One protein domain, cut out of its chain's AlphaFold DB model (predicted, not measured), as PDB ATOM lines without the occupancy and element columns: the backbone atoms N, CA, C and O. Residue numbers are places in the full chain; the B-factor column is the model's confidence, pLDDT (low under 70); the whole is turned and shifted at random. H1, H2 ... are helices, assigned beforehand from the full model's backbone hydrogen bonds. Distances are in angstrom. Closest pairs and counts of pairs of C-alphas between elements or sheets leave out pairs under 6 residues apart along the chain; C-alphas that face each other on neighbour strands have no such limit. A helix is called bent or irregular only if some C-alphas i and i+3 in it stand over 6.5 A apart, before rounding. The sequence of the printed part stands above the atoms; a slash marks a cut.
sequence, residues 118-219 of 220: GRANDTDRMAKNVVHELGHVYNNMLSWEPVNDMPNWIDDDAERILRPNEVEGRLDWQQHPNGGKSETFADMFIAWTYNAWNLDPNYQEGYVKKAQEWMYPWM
ATOM      1  N   GLY A 118     206.166 204.604 126.881       41.00
ATOM      2  CA  GLY A 118     206.256 203.147 126.736       41.00
ATOM      3  C   GLY A 118     206.647 202.255 127.926       41.00
ATOM      4  O   GLY A 118     206.476 201.044 127.781       41.00
ATOM      5  N   ARG A 119     207.149 202.729 129.078       45.25
ATOM      6  CA  ARG A 119     207.479 201.845 130.227       45.25
ATOM      7  C   ARG A 119     207.251 202.526 131.578       45.25
ATOM      8  O   ARG A 119     207.397 203.731 131.708       45.25
ATOM      9  N   ALA A 120     206.948 201.717 132.597       40.22
ATOM     10  CA  ALA A 120     206.533 202.070 133.967       40.22
ATOM     11  C   ALA A 120     207.460 203.003 134.795       40.22
ATOM     12  O   ALA A 120     207.191 203.239 135.968       40.22
ATOM     13  N   ASN A 121     208.503 203.571 134.182       51.25
ATOM     14  CA  ASN A 121     209.394 204.587 134.747       51.25
ATOM     15  C   ASN A 121     209.044 206.001 134.220       51.25
ATOM     16  O   ASN A 121     209.764 206.959 134.482       51.25
ATOM     17  N   ASP A 122     207.961 206.124 133.444       61.69
ATOM     18  CA  ASP A 122     207.536 207.361 132.792       61.69
ATOM     19  C   ASP A 122     207.120 208.459 133.770       61.69
ATOM     20  O   ASP A 122     207.407 209.615 133.503       61.69
ATOM     21  N   THR A 123     206.493 208.151 134.908       63.47
ATOM     22  CA  THR A 123     205.894 209.181 135.783       63.47
ATOM     23  C   THR A 123     206.897 210.201 136.311       63.47
ATOM     24  O   THR A 123     206.575 211.383 136.397       63.47
ATOM     25  N   ASP A 124     208.117 209.771 136.623       68.31
ATOM     26  CA  ASP A 124     209.196 210.644 137.088       68.31
ATOM     27  C   ASP A 124     209.729 211.551 135.963       68.31
ATOM     28  O   ASP A 124     210.076 212.709 136.195       68.31
ATOM     29  N   ARG A 125     209.730 211.061 134.718       71.69
ATOM     30  CA  ARG A 125     210.047 211.863 133.529       71.69
ATOM     31  C   ARG A 125     208.914 212.832 133.191       71.69
ATOM     32  O   ARG A 125     209.153 214.002 132.921       71.69
ATOM     33  N   MET A 126     207.671 212.362 133.263       72.31
ATOM     34  CA  MET A 126     206.460 213.158 133.052       72.31
ATOM     35  C   MET A 126     206.386 214.313 134.044       72.31
ATOM     36  O   MET A 126     206.083 215.435 133.657       72.31
ATOM     37  N   ALA A 127     206.701 214.055 135.315       75.06
ATOM     38  CA  ALA A 127     206.750 215.087 136.342       75.06
ATOM     39  C   ALA A 127     207.800 216.157 136.020       75.06
ATOM     40  O   ALA A 127     207.541 217.339 136.225       75.06
ATOM     41  N   LYS A 128     208.962 215.772 135.479       77.19
ATOM     42  CA  LYS A 128     209.993 216.730 135.058       77.19
ATOM     43  C   LYS A 128     209.589 217.519 133.820       77.19
ATOM     44  O   LYS A 128     209.827 218.716 133.799       77.19
ATOM     45  N   ASN A 129     208.894 216.904 132.863       78.31
ATOM     46  CA  ASN A 129     208.309 217.637 131.742       78.31
ATOM     47  C   ASN A 129     207.291 218.685 132.228       78.31
ATOM     48  O   ASN A 129     207.361 219.836 131.830       78.31
ATOM     49  N   VAL A 130     206.416 218.339 133.179       77.12
ATOM     50  CA  VAL A 130     205.501 219.323 133.790       77.12
ATOM     51  C   VAL A 130     206.268 220.454 134.483       77.12
ATOM     52  O   VAL A 130     205.898 221.614 134.341       77.12
ATOM     53  N   VAL A 131     207.330 220.138 135.231       78.50
ATOM     54  CA  VAL A 131     208.155 221.155 135.907       78.50
ATOM     55  C   VAL A 131     208.890 222.045 134.902       78.50
ATOM     56  O   VAL A 131     208.954 223.248 135.119       78.50
ATOM     57  N   HIS A 132     209.371 221.489 133.794       83.69
ATOM     58  CA  HIS A 132     209.952 222.249 132.692       83.69
ATOM     59  C   HIS A 132     208.950 223.271 132.134       83.69
ATOM     60  O   HIS A 132     209.235 224.464 132.102       83.69
ATOM     61  N   GLU A 133     207.730 222.837 131.801       81.38
ATOM     62  CA  GLU A 133     206.684 223.750 131.317       81.38
ATOM     63  C   GLU A 133     206.322 224.822 132.356       81.38
ATOM     64  O   GLU A 133     206.092 225.985 132.027       81.38
ATOM     65  N   LEU A 134     206.329 224.471 133.643       79.06
ATOM     66  CA  LEU A 134     206.150 225.454 134.711       79.06
ATOM     67  C   LEU A 134     207.290 226.483 134.759       79.06
ATOM     68  O   LEU A 134     207.031 227.624 135.131       79.06
ATOM     69  N   GLY A 135     208.507 226.128 134.346       78.06
ATOM     70  CA  GLY A 135     209.612 227.071 134.168       78.06
ATOM     71  C   GLY A 135     209.309 228.125 133.099       78.06
ATOM     72  O   GLY A 135     209.489 229.320 133.342       78.06
ATOM     73  N   HIS A 136     208.749 227.718 131.956       82.56
ATOM     74  CA  HIS A 136     208.283 228.652 130.921       82.56
ATOM     75  C   HIS A 136     207.140 229.536 131.418       82.56
ATOM     76  O   HIS A 136     207.136 230.745 131.170       82.56
ATOM     77  N   VAL A 137     206.181 228.964 132.153       76.88
ATOM     78  CA  VAL A 137     205.095 229.728 132.784       76.88
ATOM     79  C   VAL A 137     205.666 230.775 133.733       76.88
ATOM     80  O   VAL A 137     205.290 231.943 133.649       76.88
ATOM     81  N   TYR A 138     206.601 230.376 134.593       78.12
ATOM     82  CA  TYR A 138     207.239 231.252 135.565       78.12
ATOM     83  C   TYR A 138     207.970 232.415 134.888       78.12
ATOM     84  O   TYR A 138     207.768 233.575 135.247       78.12
ATOM     85  N   ASN A 139     208.739 232.128 133.836       79.75
ATOM     86  CA  ASN A 139     209.385 233.155 133.023       79.75
ATOM     87  C   ASN A 139     208.363 234.133 132.410       79.75
ATOM     88  O   ASN A 139     208.558 235.346 132.451       79.75
ATOM     89  N   ASN A 140     207.234 233.627 131.902       75.44
ATOM     90  CA  ASN A 140     206.155 234.463 131.371       75.44
ATOM     91  C   ASN A 140     205.486 235.331 132.451       75.44
ATOM     92  O   ASN A 140     205.181 236.494 132.187       75.44
ATOM     93  N   MET A 141     205.272 234.807 133.663       74.50
ATOM     94  CA  MET A 141     204.743 235.583 134.797       74.50
ATOM     95  C   MET A 141     205.671 236.740 135.172       74.50
ATOM     96  O   MET A 141     205.207 237.816 135.544       74.50
ATOM     97  N   LEU A 142     206.979 236.537 135.015       77.12
ATOM     98  CA  LEU A 142     208.003 237.560 135.201       77.12
ATOM     99  C   LEU A 142     208.280 238.379 133.933       77.12
ATOM    100  O   LEU A 142     209.312 239.031 133.848       77.12
ATOM    101  N   SER A 143     207.375 238.375 132.950       82.25
ATOM    102  CA  SER A 143     207.508 239.161 131.714       82.25
ATOM    103  C   SER A 143     208.824 238.921 130.960       82.25
ATOM    104  O   SER A 143     209.365 239.837 130.352       82.25
ATOM    105  N   TRP A 144     209.323 237.682 130.977       88.44
ATOM    106  CA  TRP A 144     210.568 237.255 130.325       88.44
ATOM    107  C   TRP A 144     211.859 237.862 130.896       88.44
ATOM    108  O   TRP A 144     212.932 237.630 130.340       88.44
ATOM    109  N   GLU A 145     211.790 238.594 132.012       89.75
ATOM    110  CA  GLU A 145     212.959 239.216 132.648       89.75
ATOM    111  C   GLU A 145     214.088 238.212 132.964       89.75
ATOM    112  O   GLU A 145     215.225 238.502 132.592       89.75
ATOM    113  N   PRO A 146     213.832 237.008 133.528       90.44
ATOM    114  CA  PRO A 146     214.902 236.042 133.788       90.44
ATOM    115  C   PRO A 146     215.655 235.618 132.523       90.44
ATOM    116  O   PRO A 146     216.882 235.626 132.489       90.44
ATOM    117  N   VAL A 147     214.939 235.262 131.453       93.50
ATOM    118  CA  VAL A 147     215.563 234.831 130.189       93.50
ATOM    119  C   VAL A 147     216.315 235.979 129.510       93.50
ATOM    120  O   VAL A 147     217.377 235.753 128.925       93.50
ATOM    121  N   ASN A 148     215.804 237.209 129.608       95.12
ATOM    122  CA  ASN A 148     216.456 238.395 129.049       95.12
ATOM    123  C   ASN A 148     217.736 238.775 129.808       95.12
ATOM    124  O   ASN A 148     218.719 239.171 129.181       95.12
ATOM    125  N   ASP A 149     217.734 238.633 131.134       96.62
ATOM    126  CA  ASP A 149     218.898 238.878 131.991       96.62
ATOM    127  C   ASP A 149     219.943 237.754 131.912       96.62
ATOM    128  O   ASP A 149     221.128 237.993 132.148       96.62
ATOM    129  N   MET A 150     219.534 236.534 131.541       97.56
ATOM    130  CA  MET A 150     220.405 235.358 131.527       97.56
ATOM    131  C   MET A 150     221.707 235.613 130.743       97.56
ATOM    132  O   MET A 150     221.673 235.849 129.527       97.56
ATOM    133  N   PRO A 151     222.884 235.504 131.390       96.75
ATOM    134  CA  PRO A 151     224.169 235.572 130.709       96.75
ATOM    135  C   PRO A 151     224.320 234.464 129.660       96.75
ATOM    136  O   PRO A 151     223.955 233.321 129.916       96.75
ATOM    137  N   ASN A 152     224.930 234.770 128.509       95.69
ATOM    138  CA  ASN A 152     225.090 233.792 127.417       95.69
ATOM    139  C   ASN A 152     225.793 232.503 127.860       95.69
ATOM    140  O   ASN A 152     225.379 231.430 127.451       95.69
ATOM    141  N   TRP A 153     226.778 232.596 128.762       95.75
ATOM    142  CA  TRP A 153     227.516 231.421 129.232       95.75
ATOM    143  C   TRP A 153     226.625 230.376 129.922       95.75
ATOM    144  O   TRP A 153     226.973 229.203 129.918       95.75
ATOM    145  N   ILE A 154     225.491 230.772 130.516       95.81
ATOM    146  CA  ILE A 154     224.565 229.814 131.142       95.81
ATOM    147  C   ILE A 154     223.933 228.908 130.081       95.81
ATOM    148  O   ILE A 154     223.765 227.716 130.315       95.81
ATOM    149  N   ASP A 155     223.623 229.476 128.920       95.06
ATOM    150  CA  ASP A 155     223.072 228.758 127.773       95.06
ATOM    151  C   ASP A 155     224.163 227.985 127.025       95.06
ATOM    152  O   ASP A 155     224.043 226.781 126.816       95.06
ATOM    153  N   ASP A 156     225.279 228.655 126.720       93.75
ATOM    154  CA  ASP A 156     226.405 228.075 125.983       93.75
ATOM    155  C   ASP A 156     227.031 226.873 126.720       93.75
ATOM    156  O   ASP A 156     227.485 225.922 126.086       93.75
ATOM    157  N   ASP A 157     227.048 226.900 128.059       93.69
ATOM    158  CA  ASP A 157     227.635 225.860 128.909       93.69
ATOM    159  C   ASP A 157     226.583 225.086 129.727       93.69
ATOM    160  O   ASP A 157     226.902 224.518 130.781       93.69
ATOM    161  N   ALA A 158     225.334 225.022 129.252       93.06
ATOM    162  CA  ALA A 158     224.231 224.340 129.935       93.06
ATOM    163  C   ALA A 158     224.572 222.884 130.314       93.06
ATOM    164  O   ALA A 158     224.232 222.429 131.407       93.06
ATOM    165  N   GLU A 159     225.341 222.172 129.486       91.12
ATOM    166  CA  GLU A 159     225.829 220.807 129.749       91.12
ATOM    167  C   GLU A 159     226.701 220.681 131.016       91.12
ATOM    168  O   GLU A 159     226.734 219.626 131.653       91.12
ATOM    169  N   ARG A 160     227.397 221.756 131.413       94.19
ATOM    170  CA  ARG A 160     228.249 221.805 132.617       94.19
ATOM    171  C   ARG A 160     227.456 222.175 133.865       94.19
ATOM    172  O   ARG A 160     227.898 221.904 134.979       94.19
ATOM    173  N   ILE A 161     226.296 222.798 133.688       95.00
ATOM    174  CA  ILE A 161     225.425 223.281 134.763       95.00
ATOM    175  C   ILE A 161     224.363 222.232 135.099       95.00
ATOM    176  O   ILE A 161     224.140 221.897 136.266       95.00
ATOM    177  N   LEU A 162     223.706 221.711 134.069       93.88
ATOM    178  CA  LEU A 162     222.574 220.810 134.176       93.88
ATOM    179  C   LEU A 162     223.044 219.368 134.304       93.88
ATOM    180  O   LEU A 162     224.050 218.949 133.728       93.88
ATOM    181  N   ARG A 163     222.289 218.578 135.065       90.69
ATOM    182  CA  ARG A 163     222.552 217.148 135.175       90.69
ATOM    183  C   ARG A 163     222.385 216.488 133.803       90.69
ATOM    184  O   ARG A 163     221.405 216.779 133.118       90.69
ATOM    185  N   PRO A 164     223.313 215.616 133.377       88.75
ATOM    186  CA  PRO A 164     223.177 214.921 132.107       88.75
ATOM    187  C   PRO A 164     222.008 213.936 132.138       88.75
ATOM    188  O   PRO A 164     221.710 213.319 133.164       88.75
ATOM    189  N   ASN A 165     221.375 213.755 130.982       85.56
ATOM    190  CA  ASN A 165     220.427 212.670 130.766       85.56
ATOM    191  C   ASN A 165     221.160 211.321 130.854       85.56
ATOM    192  O   ASN A 165     222.189 211.119 130.216       85.56
ATOM    193  N   GLU A 166     220.647 210.399 131.670       78.69
ATOM    194  CA  GLU A 166     221.368 209.164 132.028       78.69
ATOM    195  C   GLU A 166     221.291 208.084 130.941       78.69
ATOM    196  O   GLU A 166     222.073 207.133 130.945       78.69
ATOM    197  N   VAL A 167     220.327 208.201 130.026       74.81
ATOM    198  CA  VAL A 167     220.105 207.260 128.928       74.81
ATOM    199  C   VAL A 167     219.915 208.048 127.638       74.81
ATOM    200  O   VAL A 167     219.125 208.989 127.591       74.81
ATOM    201  N   GLU A 168     220.620 207.644 126.582       68.25
ATOM    202  CA  GLU A 168     220.487 208.242 125.252       68.25
ATOM    203  C   GLU A 168     219.028 208.179 124.769       68.25
ATOM    204  O   GLU A 168     218.371 207.137 124.845       68.25
ATOM    205  N   GLY A 169     218.497 209.317 124.318       66.12
ATOM    206  CA  GLY A 169     217.095 209.450 123.912       66.12
ATOM    207  C   GLY A 169     216.085 209.549 125.064       66.12
ATOM    208  O   GLY A 169     214.885 209.627 124.801       66.12
ATOM    209  N   ARG A 170     216.526 209.571 126.333       70.81
ATOM    210  CA  ARG A 170     215.657 209.777 127.501       70.81
ATOM    211  C   ARG A 170     215.854 211.180 128.077       70.81
ATOM    212  O   ARG A 170     216.909 211.501 128.604       70.81
ATOM    213  N   LEU A 171     214.814 212.001 127.978       75.94
ATOM    214  CA  LEU A 171     214.802 213.385 128.456       75.94
ATOM    215  C   LEU A 171     214.436 213.430 129.944       75.94
ATOM    216  O   LEU A 171     213.274 213.630 130.290       75.94
ATOM    217  N   ASP A 172     215.399 213.160 130.824       75.56
ATOM    218  CA  ASP A 172     215.169 213.160 132.271       75.56
ATOM    219  C   ASP A 172     215.374 214.558 132.854       75.56
ATOM    220  O   ASP A 172     214.453 215.139 133.407       75.56
ATOM    221  N   TRP A 173     216.571 215.111 132.709       84.25
ATOM    222  CA  TRP A 173     216.997 216.346 133.368       84.25
ATOM    223  C   TRP A 173     217.106 217.525 132.410       84.25
ATOM    224  O   TRP A 173     216.994 218.663 132.846       84.25
ATOM    225  N   GLN A 174     217.300 217.235 131.125       88.81
ATOM    226  CA  GLN A 174     217.340 218.220 130.050       88.81
ATOM    227  C   GLN A 174     216.257 217.838 129.046       88.81
ATOM    228  O   GLN A 174     216.389 216.802 128.379       88.81
ATOM    229  N   GLN A 175     215.164 218.600 128.999       83.12
ATOM    230  CA  GLN A 175     214.039 218.328 128.102       83.12
ATOM    231  C   GLN A 175     214.338 218.805 126.684       83.12
ATOM    232  O   GLN A 175     213.940 218.139 125.728       83.12
ATOM    233  N   HIS A 176     215.072 219.910 126.537       80.25
ATOM    234  CA  HIS A 176     215.380 220.462 125.225       80.25
ATOM    235  C   HIS A 176     216.802 221.058 125.169       80.25
ATOM    236  O   HIS A 176     216.977 222.274 125.072       80.25
ATOM    237  N   PRO A 177     217.848 220.205 125.153       75.69
ATOM    238  CA  PRO A 177     219.249 220.611 125.339       75.69
ATOM    239  C   PRO A 177     219.833 221.542 124.257       75.69
ATOM    240  O   PRO A 177     220.943 222.026 124.416       75.69
ATOM    241  N   ASN A 178     219.108 221.802 123.162       78.19
ATOM    242  CA  ASN A 178     219.514 222.727 122.091       78.19
ATOM    243  C   ASN A 178     218.505 223.876 121.898       78.19
ATOM    244  O   ASN A 178     218.334 224.386 120.793       78.19
ATOM    245  N   GLY A 179     217.747 224.210 122.941       78.19
ATOM    246  CA  GLY A 179     216.599 225.111 122.860       78.19
ATOM    247  C   GLY A 179     216.872 226.593 123.104       78.19
ATOM    248  O   GLY A 179     215.957 227.407 123.001       78.19
ATOM    249  N   GLY A 180     218.117 226.945 123.418       92.38
ATOM    250  CA  GLY A 180     218.509 228.297 123.796       92.38
ATOM    251  C   GLY A 180     217.995 228.709 125.180       92.38
ATOM    252  O   GLY A 180     217.330 227.944 125.879       92.38
ATOM    253  N   LYS A 181     218.258 229.965 125.553       95.06
ATOM    254  CA  LYS A 181     218.022 230.510 126.906       95.06
ATOM    255  C   LYS A 181     216.664 230.198 127.538       95.06
ATOM    256  O   LYS A 181     216.613 229.975 128.742       95.06
ATOM    257  N   SER A 182     215.571 230.207 126.768       93.06
ATOM    258  CA  SER A 182     214.236 229.915 127.317       93.06
ATOM    259  C   SER A 182     214.125 228.466 127.787       93.06
ATOM    260  O   SER A 182     213.671 228.204 128.897       93.06
ATOM    261  N   GLU A 183     214.588 227.527 126.965       93.31
ATOM    262  CA  GLU A 183     214.598 226.099 127.290       93.31
ATOM    263  C   GLU A 183     215.639 225.787 128.370       93.31
ATOM    264  O   GLU A 183     215.351 225.047 129.309       93.31
ATOM    265  N   THR A 184     216.807 226.436 128.316       95.50
ATOM    266  CA  THR A 184     217.831 226.341 129.365       95.50
ATOM    267  C   THR A 184     217.293 226.826 130.709       95.50
ATOM    268  O   THR A 184     217.505 226.171 131.727       95.50
ATOM    269  N   PHE A 185     216.538 227.929 130.740       94.56
ATOM    270  CA  PHE A 185     215.886 228.402 131.960       94.56
ATOM    271  C   PHE A 185     214.885 227.376 132.503       94.56
ATOM    272  O   PHE A 185     214.878 227.089 133.702       94.56
ATOM    273  N   ALA A 186     214.063 226.793 131.630       89.12
ATOM    274  CA  ALA A 186     213.097 225.769 132.006       89.12
ATOM    275  C   ALA A 186     213.773 224.487 132.536       89.12
ATOM    276  O   ALA A 186     213.334 223.930 133.544       89.12
ATOM    277  N   ASP A 187     214.891 224.054 131.954       93.38
ATOM    278  CA  ASP A 187     215.670 222.922 132.469       93.38
ATOM    279  C   ASP A 187     216.391 223.259 133.791       93.38
ATOM    280  O   ASP A 187     216.425 222.441 134.718       93.38
ATOM    281  N   MET A 188     216.884 224.492 133.961       93.19
ATOM    282  CA  MET A 188     217.384 224.976 135.255       93.19
ATOM    283  C   MET A 188     216.281 224.987 136.320       93.19
ATOM    284  O   MET A 188     216.550 224.671 137.478       93.19
ATOM    285  N   PHE A 189     215.032 225.278 135.946       88.19
ATOM    286  CA  PHE A 189     213.870 225.202 136.836       88.19
ATOM    287  C   PHE A 189     213.638 223.781 137.368       88.19
ATOM    288  O   PHE A 189     213.349 223.605 138.557       88.19
ATOM    289  N   ILE A 190     213.861 222.753 136.543       84.06
ATOM    290  CA  ILE A 190     213.892 221.352 136.994       84.06
ATOM    291  C   ILE A 190     215.040 221.148 137.989       84.06
ATOM    292  O   ILE A 190     214.816 220.628 139.088       84.06
ATOM    293  N   ALA A 191     216.260 221.565 137.635       87.31
ATOM    294  CA  ALA A 191     217.443 221.387 138.477       87.31
ATOM    295  C   ALA A 191     217.282 222.055 139.855       87.31
ATOM    296  O   ALA A 191     217.622 221.447 140.871       87.31
ATOM    297  N   TRP A 192     216.695 223.251 139.907       85.06
ATOM    298  CA  TRP A 192     216.362 223.959 141.142       85.06
ATOM    299  C   TRP A 192     215.306 223.217 141.962       85.06
ATOM    300  O   TRP A 192     215.526 222.920 143.136       85.06
ATOM    301  N   THR A 193     214.186 222.846 141.332       79.12
ATOM    302  CA  THR A 193     213.047 222.192 141.998       79.12
ATOM    303  C   THR A 193     213.431 220.859 142.638       79.12
ATOM    304  O   THR A 193     213.000 220.550 143.750       79.12
ATOM    305  N   TYR A 194     214.243 220.061 141.945       78.06
ATOM    306  CA  TYR A 194     214.658 218.735 142.408       78.06
ATOM    307  C   TYR A 194     216.022 218.729 143.105       78.06
ATOM    308  O   TYR A 194     216.472 217.664 143.529       78.06
ATOM    309  N   ASN A 195     216.683 219.886 143.224       81.31
ATOM    310  CA  ASN A 195     218.076 220.002 143.660       81.31
ATOM    311  C   ASN A 195     219.001 219.010 142.921       81.31
ATOM    312  O   ASN A 195     219.771 218.259 143.523       81.31
ATOM    313  N   ALA A 196     218.865 218.965 141.599       85.75
ATOM    314  CA  ALA A 196     219.457 217.956 140.728       85.75
ATOM    315  C   ALA A 196     220.327 218.602 139.644       85.75
ATOM    316  O   ALA A 196     220.116 218.410 138.450       85.75
ATOM    317  N   TRP A 197     221.307 219.384 140.085       91.69
ATOM    318  CA  TRP A 197     222.318 219.999 139.229       91.69
ATOM    319  C   TRP A 197     223.318 218.966 138.700       91.69
ATOM    320  O   TRP A 197     223.321 217.811 139.144       91.69
ATOM    321  N   ASN A 198     224.182 219.367 137.757       93.88
ATOM    322  CA  ASN A 198     225.337 218.551 137.384       93.88
ATOM    323  C   ASN A 198     226.107 218.168 138.657       93.88
ATOM    324  O   ASN A 198     226.096 218.932 139.616       93.88
ATOM    325  N   LEU A 199     226.715 216.982 138.693       90.81
ATOM    326  CA  LEU A 199     227.431 216.448 139.859       90.81
ATOM    327  C   LEU A 199     228.935 216.277 139.603       90.81
ATOM    328  O   LEU A 199     229.654 215.855 140.507       90.81
ATOM    329  N   ASP A 200     229.424 216.593 138.399       92.12
ATOM    330  CA  ASP A 200     230.853 216.539 138.094       92.12
ATOM    331  C   ASP A 200     231.612 217.523 139.010       92.12
ATOM    332  O   ASP A 200     231.309 218.727 138.997       92.12
ATOM    333  N   PRO A 201     232.592 217.046 139.805       92.06
ATOM    334  CA  PRO A 201     233.380 217.890 140.700       92.06
ATOM    335  C   PRO A 201     234.078 219.053 139.991       92.06
ATOM    336  O   PRO A 201     234.235 220.118 140.584       92.06
ATOM    337  N   ASN A 202     234.459 218.882 138.723       93.56
ATOM    338  CA  ASN A 202     235.125 219.920 137.937       93.56
ATOM    339  C   ASN A 202     234.189 221.090 137.605       93.56
ATOM    340  O   ASN A 202     234.660 222.191 137.318       93.56
ATOM    341  N   TYR A 203     232.872 220.870 137.637       93.75
ATOM    342  CA  TYR A 203     231.876 221.883 137.291       93.75
ATOM    343  C   TYR A 203     231.180 222.496 138.511       93.75
ATOM    344  O   TYR A 203     230.674 223.615 138.400       93.75
ATOM    345  N   GLN A 204     231.200 221.827 139.674       90.12
ATOM    346  CA  GLN A 204     230.477 222.258 140.883       90.12
ATOM    347  C   GLN A 204     230.784 223.698 141.299       90.12
ATOM    348  O   GLN A 204     229.884 224.528 141.406       90.12
ATOM    349  N   GLU A 205     232.057 224.012 141.534       86.62
ATOM    350  CA  GLU A 205     232.443 225.323 142.066       86.62
ATOM    351  C   GLU A 205     232.452 226.422 140.994       86.62
ATOM    352  O   GLU A 205     232.283 227.600 141.309       86.62
ATOM    353  N   GLY A 206     232.656 226.045 139.729       89.69
ATOM    354  CA  GLY A 206     232.868 226.982 138.628       89.69
ATOM    355  C   GLY A 206     231.604 227.362 137.863       89.69
ATOM    356  O   GLY A 206     231.401 228.546 137.601       89.69
ATOM    357  N   TYR A 207     230.783 226.372 137.504       96.06
ATOM    358  CA  TYR A 207     229.605 226.538 136.647       96.06
ATOM    359  C   TYR A 207     228.318 226.419 137.453       96.06
ATOM    360  O   TYR A 207     227.534 227.365 137.493       96.06
ATOM    361  N   VAL A 208     228.133 225.295 138.156       96.00
ATOM    362  CA  VAL A 208     226.895 225.002 138.895       96.00
ATOM    363  C   VAL A 208     226.632 226.062 139.957       96.00
ATOM    364  O   VAL A 208     225.566 226.669 139.964       96.00
ATOM    365  N   LYS A 209     227.621 226.352 140.810       94.62
ATOM    366  CA  LYS A 209     227.473 227.353 141.871       94.62
ATOM    367  C   LYS A 209     227.124 228.739 141.326       94.62
ATOM    368  O   LYS A 209     226.225 229.385 141.849       94.62
ATOM    369  N   LYS A 210     227.783 229.182 140.252       96.69
ATOM    370  CA  LYS A 210     227.494 230.490 139.638       96.69
ATOM    371  C   LYS A 210     226.103 230.540 139.015       96.69
ATOM    372  O   LYS A 210     225.438 231.567 139.094       96.69
ATOM    373  N   ALA A 211     225.659 229.439 138.411       96.19
ATOM    374  CA  ALA A 211     224.323 229.342 137.845       96.19
ATOM    375  C   ALA A 211     223.256 229.376 138.949       96.19
ATOM    376  O   ALA A 211     222.267 230.090 138.820       96.19
ATOM    377  N   GLN A 212     223.488 228.681 140.068       93.06
ATOM    378  CA  GLN A 212     222.634 228.745 141.258       93.06
ATOM    379  C   GLN A 212     222.590 230.155 141.858       93.06
ATOM    380  O   GLN A 212     221.513 230.631 142.199       93.06
ATOM    381  N   GLU A 213     223.736 230.833 141.968       94.06
ATOM    382  CA  GLU A 213     223.828 232.214 142.462       94.06
ATOM    383  C   GLU A 213     223.060 233.194 141.566       94.06
ATOM    384  O   GLU A 213     222.352 234.057 142.082       94.06
ATOM    385  N   TRP A 214     223.154 233.039 140.241       95.62
ATOM    386  CA  TRP A 214     222.365 233.826 139.290       95.62
ATOM    387  C   TRP A 214     220.866 233.514 139.382       95.62
ATOM    388  O   TRP A 214     220.044 234.422 139.320       95.62
ATOM    389  N   MET A 215     220.500 232.244 139.562       90.00
ATOM    390  CA  MET A 215     219.104 231.811 139.616       90.00
ATOM    391  C   MET A 215     218.409 232.187 140.932       90.00
ATOM    392  O   MET A 215     217.207 232.435 140.943       90.00
ATOM    393  N   TYR A 216     219.156 232.258 142.036       85.88
ATOM    394  CA  TYR A 216     218.647 232.543 143.378       85.88
ATOM    395  C   TYR A 216     217.697 233.757 143.468       85.88
ATOM    396  O   TYR A 216     216.589 233.572 143.973       85.88
ATOM    397  N   PRO A 217     218.050 234.971 142.988       82.00
ATOM    398  CA  PRO A 217     217.159 236.136 143.063       82.00
ATOM    399  C   PRO A 217     215.864 235.973 142.259       82.00
ATOM    400  O   PRO A 217     214.869 236.613 142.583       82.00
ATOM    401  N   TRP A 218     215.859 235.115 141.236       83.19
ATOM    402  CA  TRP A 218     214.664 234.805 140.458       83.19
ATOM    403  C   TRP A 218     213.758 233.791 141.142       83.19
ATOM    404  O   TRP A 218     212.649 233.609 140.681       83.19
ATOM    405  N   MET A 219     214.207 233.100 142.190       76.38
ATOM    406  CA  MET A 219     213.438 232.047 142.869       76.38
ATOM    407  C   MET A 219     212.998 232.451 144.287       76.38
ATOM    408  O   MET A 219     212.339 231.660 144.965       76.38
TER     409      MET A 219
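AT A GLANCE: This is residues 118 to 219 of the 220 residues of an uncharacterized protein of Chloroflexi bacterium (UniProt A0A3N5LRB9). H5 lies in the middle, with the long helix H1 crossing it steeply on one side and the short helices H3 and H4 and the kinked helix H6 on the other. Short H2 sits at the corner where the chain turns from H1, and the unnamed residues 162 to 179 loop back to H5. The printed part has 102 residues with six named helices, H1 to H6 in order, and no named strand; its class is all helix. It is compact, with a radius of gyration of the C-alphas of 13.0 A and spans of 39 by 34 by 22 A.

HOW THE PARTS SIT: H1, residues 122 to 141, touches the hub H5, residues 180 to 194, with residues 128 to 136 alone, opposite ways at a steep tilt of 60 degrees; the closest C-alphas, of Gly 135 and Ala 186, are 4.3 A apart. H2, residues 145 to 149, touches H5, closest at the C-alphas of Val 147 and Ser 182, 5.8 A; it only just touches H1, only at the corner, with 3 pairs of C-alphas within 8 A, the closest being Asn 139 and Pro 146, 6.3 A. H3, residues 152 to 156, touches H5 at Asp 155 and Lys 181, their closest C-alphas, 5.4 A. H4, residues 158 to 161, touches H6, residues 201 to 219, at Ile 161 and Val 208, their closest C-alphas, 4.7 A. H1 and H6 are apart. In H1, H2, H3 and H5 every O i to N i+4 pair is within hydrogen-bond range; in H6 8 of 15 are, and H4 is too short for one.

IN THESE COORDINATES: H1 runs 28.4 A from C-alpha 122 at (207.536, 207.361, 132.792), H5 21.3 A, and H6 24.6 A to C-alpha 219 at (213.438, 232.047, 142.869). H6 has a kink of 42 degrees near residue 209 and is irregular: C-alphas 202 and 205 are 7.3 A apart.

THE WHOLE: The C-alphas farthest apart, of Ala 120 and Asp 149, are 38.9 A apart. The printed part has no cut; the link from H4 to H5 is long. Residues 118 to 124 and 168 to 169 have pLDDT under 70.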